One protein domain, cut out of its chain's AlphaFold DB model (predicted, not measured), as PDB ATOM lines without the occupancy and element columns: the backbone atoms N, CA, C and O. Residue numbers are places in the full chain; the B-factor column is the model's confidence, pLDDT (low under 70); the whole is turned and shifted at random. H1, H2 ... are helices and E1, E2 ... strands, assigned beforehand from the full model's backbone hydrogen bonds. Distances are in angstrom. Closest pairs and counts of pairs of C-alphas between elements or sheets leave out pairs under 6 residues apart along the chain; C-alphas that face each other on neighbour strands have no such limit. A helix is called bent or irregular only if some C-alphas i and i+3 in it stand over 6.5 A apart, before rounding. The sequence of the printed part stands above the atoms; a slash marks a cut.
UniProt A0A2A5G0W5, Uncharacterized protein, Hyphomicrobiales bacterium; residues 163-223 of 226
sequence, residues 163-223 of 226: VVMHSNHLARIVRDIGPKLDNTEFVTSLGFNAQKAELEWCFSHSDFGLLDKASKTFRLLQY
ATOM      1  N   VAL A 163     128.184  95.972 127.685       83.69
ATOM      2  CA  VAL A 163     127.027  96.839 127.390       83.69
ATOM      3  C   VAL A 163     127.417  98.000 126.481       83.69
ATOM      4  O   VAL A 163     126.701  98.306 125.523       83.69
ATOM      5  N   VAL A 164     128.570  98.628 126.726       85.69
ATOM      6  CA  VAL A 164     129.070  99.721 125.876       85.69
ATOM      7  C   VAL A 164     129.387  99.212 124.467       85.69
ATOM      8  O   VAL A 164     128.996  99.834 123.478       85.69
ATOM      9  N   MET A 165     130.066  98.069 124.360       88.19
ATOM     10  CA  MET A 165     130.399  97.455 123.075       88.19
ATOM     11  C   MET A 165     129.143  97.067 122.297       88.19
ATOM     12  O   MET A 165     129.050  97.371 121.108       88.19
ATOM     13  N   HIS A 166     128.157  96.473 122.968       89.06
ATOM     14  CA  HIS A 166     126.882  96.124 122.354       89.06
ATOM     15  C   HIS A 166     126.122  97.358 121.876       89.06
ATOM     16  O   HIS A 166     125.687  97.397 120.733       89.06
ATOM     17  N   SER A 167     126.052  98.415 122.688       90.06
ATOM     18  CA  SER A 167     125.405  99.674 122.294       90.06
ATOM     19  C   SER A 167     126.042 100.269 121.031       90.06
ATOM     20  O   SER A 167     125.341 100.690 120.110       90.06
ATOM     21  N   ASN A 168     127.376 100.240 120.945       92.88
ATOM     22  CA  ASN A 168     128.100 100.672 119.750       92.88
ATOM     23  C   ASN A 168     127.817  99.775 118.537       92.88
ATOM     24  O   ASN A 168     127.725 100.275 117.416       92.88
ATOM     25  N   HIS A 169     127.683  98.464 118.741       94.12
ATOM     26  CA  HIS A 169     127.308  97.520 117.689       94.12
ATOM     27  C   HIS A 169     125.899  97.799 117.155       94.12
ATOM     28  O   HIS A 169     125.727  97.944 115.947       94.12
ATOM     29  N   LEU A 170     124.914  98.003 118.036       95.31
ATOM     30  CA  LEU A 170     123.551  98.365 117.632       95.31
ATOM     31  C   LEU A 170     123.517  99.692 116.862       95.31
ATOM     32  O   LEU A 170     122.857  99.793 115.830       95.31
ATOM     33  N   ALA A 171     124.292 100.693 117.290       96.31
ATOM     34  CA  ALA A 171     124.406 101.960 116.568       96.31
ATOM     35  C   ALA A 171     124.970 101.783 115.144       96.31
ATOM     36  O   ALA A 171     124.537 102.473 114.219       96.31
ATOM     37  N   ARG A 172     125.906 100.843 114.941       96.94
ATOM     38  CA  ARG A 172     126.405 100.497 113.599       96.94
ATOM     39  C   ARG A 172     125.324  99.835 112.758       96.94
ATOM     40  O   ARG A 172     125.142 100.255 111.624       96.94
ATOM     41  N   ILE A 173     124.566  98.889 113.318       96.62
ATOM     42  CA  ILE A 173     123.424  98.272 112.625       96.62
ATOM     43  C   ILE A 173     122.459  99.356 112.137       96.62
ATOM     44  O   ILE A 173     122.128  99.387 110.954       96.62
ATOM     45  N   VAL A 174     122.065 100.289 113.010       97.12
ATOM     46  CA  VAL A 174     121.169 101.399 112.644       97.12
ATOM     47  C   VAL A 174     121.756 102.247 111.523       97.12
ATOM     48  O   VAL A 174     121.059 102.566 110.564       97.12
ATOM     49  N   ARG A 175     123.040 102.600 111.610       97.38
ATOM     50  CA  ARG A 175     123.711 103.412 110.590       97.38
ATOM     51  C   ARG A 175     123.831 102.691 109.245       97.38
ATOM     52  O   ARG A 175     123.698 103.331 108.207       97.38
ATOM     53  N   ASP A 176     124.086 101.387 109.258       96.25
ATOM     54  CA  ASP A 176     124.396 100.611 108.057       96.25
ATOM     55  C   ASP A 176     123.124 100.086 107.357       96.25
ATOM     56  O   ASP A 176     123.124  99.856 106.142       96.25
ATOM     57  N   ILE A 177     122.037  99.892 108.114       95.81
ATOM     58  CA  ILE A 177     120.729  99.439 107.619       95.81
ATOM     59  C   ILE A 177     119.765 100.608 107.410       95.81
ATOM     60  O   ILE A 177     119.016 100.583 106.442       95.81
ATOM     61  N   GLY A 178     119.791 101.635 108.264       95.12
ATOM     62  CA  GLY A 178     118.850 102.762 108.237       95.12
ATOM     63  C   GLY A 178     118.662 103.384 106.850       95.12
ATOM     64  O   GLY A 178     117.530 103.415 106.377       95.12
ATOM     65  N   PRO A 179     119.739 103.765 106.135       95.31
ATOM     66  CA  PRO A 179     119.634 104.316 104.780       95.31
ATOM     67  C   PRO A 179     119.046 103.354 103.735       95.31
ATOM     68  O   PRO A 179     118.654 103.781 102.655       95.31
ATOM     69  N   LYS A 180     119.023 102.046 104.013       95.12
ATOM     70  CA  LYS A 180     118.489 101.019 103.106       95.12
ATOM     71  C   LYS A 180     116.998 100.774 103.321       95.12
ATOM     72  O   LYS A 180     116.384 100.125 102.481       95.12
ATOM     73  N   LEU A 181     116.410 101.272 104.411       92.75
ATOM     74  CA  LEU A 181     114.990 101.066 104.720       92.75
ATOM     75  C   LEU A 181     114.048 101.817 103.770       92.75
ATOM     76  O   LEU A 181     112.885 101.444 103.671       92.75
ATOM     77  N   ASP A 182     114.557 102.787 103.011       89.38
ATOM     78  CA  ASP A 182     113.801 103.449 101.941       89.38
ATOM     79  C   ASP A 182     113.767 102.621 100.639       89.38
ATOM     80  O   ASP A 182     113.004 102.912  99.718       89.38
ATOM     81  N   ASN A 183     114.589 101.568 100.537       93.50
ATOM     82  CA  ASN A 183     114.636 100.694  99.370       93.50
ATOM     83  C   ASN A 183     113.633  99.537  99.514       93.50
ATOM     84  O   ASN A 183     113.771  98.657 100.367       93.50
ATOM     85  N   THR A 184     112.653  99.495  98.611       93.12
ATOM     86  CA  THR A 184     111.581  98.490  98.589       93.12
ATOM     87  C   THR A 184     112.090  97.051  98.453       93.12
ATOM     88  O   THR A 184     111.550  96.155  99.105       93.12
ATOM     89  N   GLU A 185     113.124  96.800  97.645       94.56
ATOM     90  CA  GLU A 185     113.709  95.461  97.485       94.56
ATOM     91  C   GLU A 185     114.369  95.002  98.784       94.56
ATOM     92  O   GLU A 185     114.159  93.873  99.227       94.56
ATOM     93  N   PHE A 186     115.104  95.903  99.440       94.88
ATOM     94  CA  PHE A 186     115.741  95.605 100.716       94.88
ATOM     95  C   PHE A 186     114.704  95.323 101.808       94.88
ATOM     96  O   PHE A 186     114.782  94.293 102.476       94.88
ATOM     97  N   VAL A 187     113.683  96.170 101.950       93.81
ATOM     98  CA  VAL A 187     112.598  95.950 102.922       93.81
ATOM     99  C   VAL A 187     111.866  94.631 102.663       93.81
ATOM    100  O   VAL A 187     111.567  93.888 103.600       93.81
ATOM    101  N   THR A 188     111.641  94.286 101.394       93.69
ATOM    102  CA  THR A 188     111.044  92.998 101.016       93.69
ATOM    103  C   THR A 188     111.967  91.827 101.363       93.69
ATOM    104  O   THR A 188     111.492  90.809 101.863       93.69
ATOM    105  N   SER A 189     113.287  91.972 101.186       94.25
ATOM    106  CA  SER A 189     114.279  90.947 101.554       94.25
ATOM    107  C   SER A 189     114.325  90.650 103.059       94.25
ATOM    108  O   SER A 189     114.617  89.525 103.457       94.25
ATOM    109  N   LEU A 190     113.959  91.625 103.900       91.69
ATOM    110  CA  LEU A 190     113.775  91.444 105.346       91.69
ATOM    111  C   LEU A 190     112.441  90.751 105.701       91.69
ATOM    112  O   LEU A 190     112.134  90.511 106.872       91.69
ATOM    113  N   GLY A 191     111.628  90.423 104.695       90.38
ATOM    114  CA  GLY A 191     110.344  89.752 104.846       90.38
ATOM    115  C   GLY A 191     109.219  90.675 105.313       90.38
ATOM    116  O   GLY A 191     108.297  90.197 105.981       90.38
ATOM    117  N   PHE A 192     109.302  91.974 105.010       92.44
ATOM    118  CA  PHE A 192     108.219  92.938 105.206       92.44
ATOM    119  C   PHE A 192     107.464  93.202 103.900       92.44
ATOM    120  O   PHE A 192     108.004  93.057 102.804       92.44
ATOM    121  N   ASN A 193     106.214  93.656 104.008       89.62
ATOM    122  CA  ASN A 193     105.490  94.185 102.856       89.62
ATOM    123  C   ASN A 193     105.896  95.645 102.619       89.62
ATOM    124  O   ASN A 193     105.301  96.561 103.185       89.62
ATOM    125  N   ALA A 194     106.892  95.859 101.766       83.62
ATOM    126  CA  ALA A 194     107.512  97.164 101.561       83.62
ATOM    127  C   ALA A 194     106.566  98.288 101.091       83.62
ATOM    128  O   ALA A 194     106.872  99.454 101.299       83.62
ATOM    129  N   GLN A 195     105.408  97.973 100.500       81.12
ATOM    130  CA  GLN A 195     104.433  98.992 100.074       81.12
ATOM    131  C   GLN A 195     103.567  99.533 101.221       81.12
ATOM    132  O   GLN A 195     102.903 100.555 101.059       81.12
ATOM    133  N   LYS A 196     103.512  98.823 102.353       83.31
ATOM    134  CA  LYS A 196     102.643  99.143 103.500       83.31
ATOM    135  C   LYS A 196     103.386  99.195 104.833       83.31
ATOM    136  O   LYS A 196     102.757  99.477 105.849       83.31
ATOM    137  N   ALA A 197     104.673  98.864 104.835       86.75
ATOM    138  CA  ALA A 197     105.460  98.756 106.047       86.75
ATOM    139  C   ALA A 197     105.682 100.138 106.669       86.75
ATOM    140  O   ALA A 197     106.185 101.052 106.019       86.75
ATOM    141  N   GLU A 198     105.346 100.259 107.948       93.31
ATOM    142  CA  GLU A 198     105.679 101.418 108.773       93.31
ATOM    143  C   GLU A 198     106.715 100.952 109.800       93.31
ATOM    144  O   GLU A 198     106.368 100.479 110.883       93.31
ATOM    145  N   LEU A 199     107.989 100.988 109.400       94.88
ATOM    146  CA  LEU A 199     109.086 100.395 110.162       94.88
ATOM    147  C   LEU A 199     109.599 101.331 111.260       94.88
ATOM    148  O   LEU A 199     109.909 102.493 111.004       94.88
ATOM    149  N   GLU A 200     109.783 100.789 112.461       95.44
ATOM    150  CA  GLU A 200     110.468 101.456 113.567       95.44
ATOM    151  C   GLU A 200     111.528 100.551 114.202       95.44
ATOM    152  O   GLU A 200     111.371  99.330 114.289       95.44
ATOM    153  N   TRP A 201     112.624 101.155 114.665       96.88
ATOM    154  CA  TRP A 201     113.607 100.462 115.494       96.88
ATOM    155  C   TRP A 201     112.981 100.125 116.841       96.88
ATOM    156  O   TRP A 201     112.432 101.000 117.511       96.88
ATOM    157  N   CYS A 202     113.075  98.865 117.248       95.38
ATOM    158  CA  CYS A 202     112.390  98.378 118.432       95.38
ATOM    159  C   CYS A 202     113.269  97.398 119.208       95.38
ATOM    160  O   CYS A 202     114.049  96.640 118.623       95.38
ATOM    161  N   PHE A 203     113.097  97.402 120.529       93.50
ATOM    162  CA  PHE A 203     113.564  96.329 121.390       93.50
ATOM    163  C   PHE A 203     112.391  95.427 121.765       93.50
ATOM    164  O   PHE A 203     111.390  95.899 122.306       93.50
ATOM    165  N   SER A 204     112.536  94.128 121.515       90.50
ATOM    166  CA  SER A 204     111.678  93.099 122.095       90.50
ATOM    167  C   SER A 204     112.454  92.436 123.224       90.50
ATOM    168  O   SER A 204     113.309  91.587 122.986       90.50
ATOM    169  N   HIS A 205     112.193  92.848 124.465       86.56
ATOM    170  CA  HIS A 205     113.042  92.507 125.615       86.56
ATOM    171  C   HIS A 205     114.481  93.014 125.401       86.56
ATOM    172  O   HIS A 205     114.673  94.221 125.255       86.56
ATOM    173  N   SER A 206     115.485  92.132 125.385       86.38
ATOM    174  CA  SER A 206     116.881  92.482 125.092       86.38
ATOM    175  C   SER A 206     117.226  92.417 123.599       86.38
ATOM    176  O   SER A 206     118.301  92.867 123.207       86.38
ATOM    177  N   ASP A 207     116.326  91.907 122.757       93.25
ATOM    178  CA  ASP A 207     116.565  91.744 121.327       93.25
ATOM    179  C   ASP A 207     116.302  93.024 120.550       93.25
ATOM    180  O   ASP A 207     115.272  93.674 120.726       93.25
ATOM    181  N   PHE A 208     117.196  93.335 119.619       96.25
ATOM    182  CA  PHE A 208     117.111  94.512 118.772       96.25
ATOM    183  C   PHE A 208     116.668  94.155 117.353       96.25
ATOM    184  O   PHE A 208     117.167  93.207 116.734       96.25
ATOM    185  N   GLY A 209     115.740  94.940 116.811       97.00
ATOM    186  CA  GLY A 209     115.186  94.678 115.493       97.00
ATOM    187  C   GLY A 209     114.323  95.799 114.933       97.00
ATOM    188  O   GLY A 209     114.349  96.939 115.404       97.00
ATOM    189  N   LEU A 210     113.555  95.447 113.905       97.19
ATOM    190  CA  LEU A 210     112.587  96.320 113.245       97.19
ATOM    191  C   LEU A 210     111.172  95.817 113.516       97.19
ATOM    192  O   LEU A 210     110.887  94.634 113.334       97.19
ATOM    193  N   LEU A 211     110.287  96.718 113.923       96.56
ATOM    194  CA  LEU A 211     108.861  96.460 114.066       96.56
ATOM    195  C   LEU A 211     108.119  97.147 112.923       96.56
ATOM    196  O   LEU A 211     108.251  98.350 112.737       96.56
ATOM    197  N   ASP A 212     107.314  96.393 112.182       95.56
ATOM    198  CA  ASP A 212     106.315  96.981 111.295       95.56
ATOM    199  C   ASP A 212     105.051  97.292 112.100       95.56
ATOM    200  O   ASP A 212     104.331  96.386 112.539       95.56
ATOM    201  N   LYS A 213     104.762  98.578 112.296       93.81
ATOM    202  CA  LYS A 213     103.620  99.033 113.093       93.81
ATOM    203  C   LYS A 213     102.279  98.630 112.498       93.81
ATOM    204  O   LYS A 213     101.336  98.456 113.280       93.81
ATOM    205  N   ALA A 214     102.198  98.480 111.174       90.25
ATOM    206  CA  ALA A 214     100.968  98.131 110.474       90.25
ATOM    207  C   ALA A 214     100.616  96.653 110.681       90.25
ATOM    208  O   ALA A 214      99.488  96.333 111.054       90.25
ATOM    209  N   SER A 215     101.587  95.754 110.493       91.19
ATOM    210  CA  SER A 215     101.374  94.307 110.653       91.19
ATOM    211  C   SER A 215     101.646  93.774 112.062       91.19
ATOM    212  O   SER A 215     101.336  92.617 112.333       91.19
ATOM    213  N   LYS A 216     102.229  94.585 112.956       92.44
ATOM    214  CA  LYS A 216     102.750  94.167 114.275       92.44
ATOM    215  C   LYS A 216     103.803  93.060 114.187       92.44
ATOM    216  O   LYS A 216     103.988  92.289 115.126       92.44
ATOM    217  N   THR A 217     104.515  93.000 113.066       93.19
ATOM    218  CA  THR A 217     105.550  91.994 112.832       93.19
ATOM    219  C   THR A 217     106.907  92.523 113.272       93.19
ATOM    220  O   THR A 217     107.376  93.530 112.746       93.19
ATOM    221  N   PHE A 218     107.561  91.819 114.195       95.44
ATOM    222  CA  PHE A 218     108.941  92.094 114.592       95.44
ATOM    223  C   PHE A 218     109.922  91.230 113.788       95.44
ATOM    224  O   PHE A 218     109.714  90.025 113.604       95.44
ATOM    225  N   ARG A 219     111.005  91.843 113.313       95.31
ATOM    226  CA  ARG A 219     112.148  91.168 112.694       95.31
ATOM    227  C   ARG A 219     113.386  91.415 113.531       95.31
ATOM    228  O   ARG A 219     113.851  92.546 113.646       95.31
ATOM    229  N   LEU A 220     113.906  90.330 114.085       95.75
ATOM    230  CA  LEU A 220     115.152  90.317 114.828       95.75
ATOM    231  C   LEU A 220     116.327  90.632 113.900       95.75
ATOM    232  O   LEU A 220     116.467  90.019 112.843       95.75
ATOM    233  N   LEU A 221     117.196  91.538 114.338       95.25
ATOM    234  CA  LEU A 221     118.468  91.823 113.675       95.25
ATOM    235  C   LEU A 221     119.658  91.439 114.549       95.25
ATOM    236  O   LEU A 221     120.700  91.046 114.031       95.25
ATOM    237  N   GLN A 222     119.508  91.546 115.867       95.25
ATOM    238  CA  GLN A 222     120.562  91.237 116.816       95.25
ATOM    239  C   GLN A 222     119.953  90.761 118.132       95.25
ATOM    240  O   GLN A 222     119.119  91.448 118.719       95.25
ATOM    241  N   TYR A 223     120.401  89.601 118.607       92.31
ATOM    242  CA  TYR A 223     120.088  89.143 119.956       92.31
ATOM    243  C   TYR A 223     120.740  90.047 121.000       92.31
ATOM    244  O   TYR A 223     121.837  90.568 120.760       92.31
TER     245      TYR A 223
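What this domain is: This is residues 163 to 223 of the 226 residues of an uncharacterized protein of Hyphomicrobiales bacterium (UniProt A0A2A5G0W5). A small, strongly twisted sheet of three strands has one long helix, H1, over one of its faces, while a short helix, H2, lies off the sheet beyond the end of H1. H1 runs along the strands and makes much of the longest axis. The printed part has 61 residues, with two named helices followed by three named strands, in the order H1, H2, E1, E2, E3. The sheet order is E1 - E2 - E3, antiparallel, and the class is mixed, helices and strands. The whole is compact, with a radius of gyration of the C-alphas of 11.6 A, yet elongated in outline, spanning 36 by 22 by 14 A.

Where its parts are: E1 is residues 199 to 204, 14.2 A long; E2 is residues 207 to 212, 15.3 A; E3 is residues 217 to 222, 15.6 A, ending at C-alpha 222 (120.562, 91.237, 116.816). H1 is residues 163 to 180, 26.1 A from C-alpha 163 (127.027, 96.839, 127.390) to C-alpha 180. It is only just irregular: C-alphas 176 and 179 are 6.9 A apart. H2 is residues 184 to 189, 8.5 A.

How they stand to each other: E1, E2 and E3 form a meander, each strand the antiparallel neighbour of the one before. The hairpin E1 and E2 has N 200 and O 211 within hydrogen-bond range at 2.9 A. The hairpin E2 and E3 has N 210 and O 219 within range at 2.9 A. H1 is on the sheet at a height of 8.8 A, two layers with the helix on one face. It lies over E2, along the strands at 20 degrees on the local plane; their closest C-alphas, of Leu 170 and Phe 208, are 7.6 A apart. H2 is not on the sheet. H1 and H2 are close but not clearly touching, with the C-alphas of Lys 180 and Phe 186 closest at 6.5 A, at a steep tilt of 49 degrees, opposite ways. Every O i to N i+4 pair is within hydrogen-bond range in H2, and 12 of 14 in H1.

The domain as a whole: The C-alphas of Val 164 and Gln 195 are the two farthest apart, at 35.7 A. The printed part has no cut and no long link; H2 to E1 is short, the others tight. Mean pLDDT of the printed part is 92.8, and no printed residue is under 70.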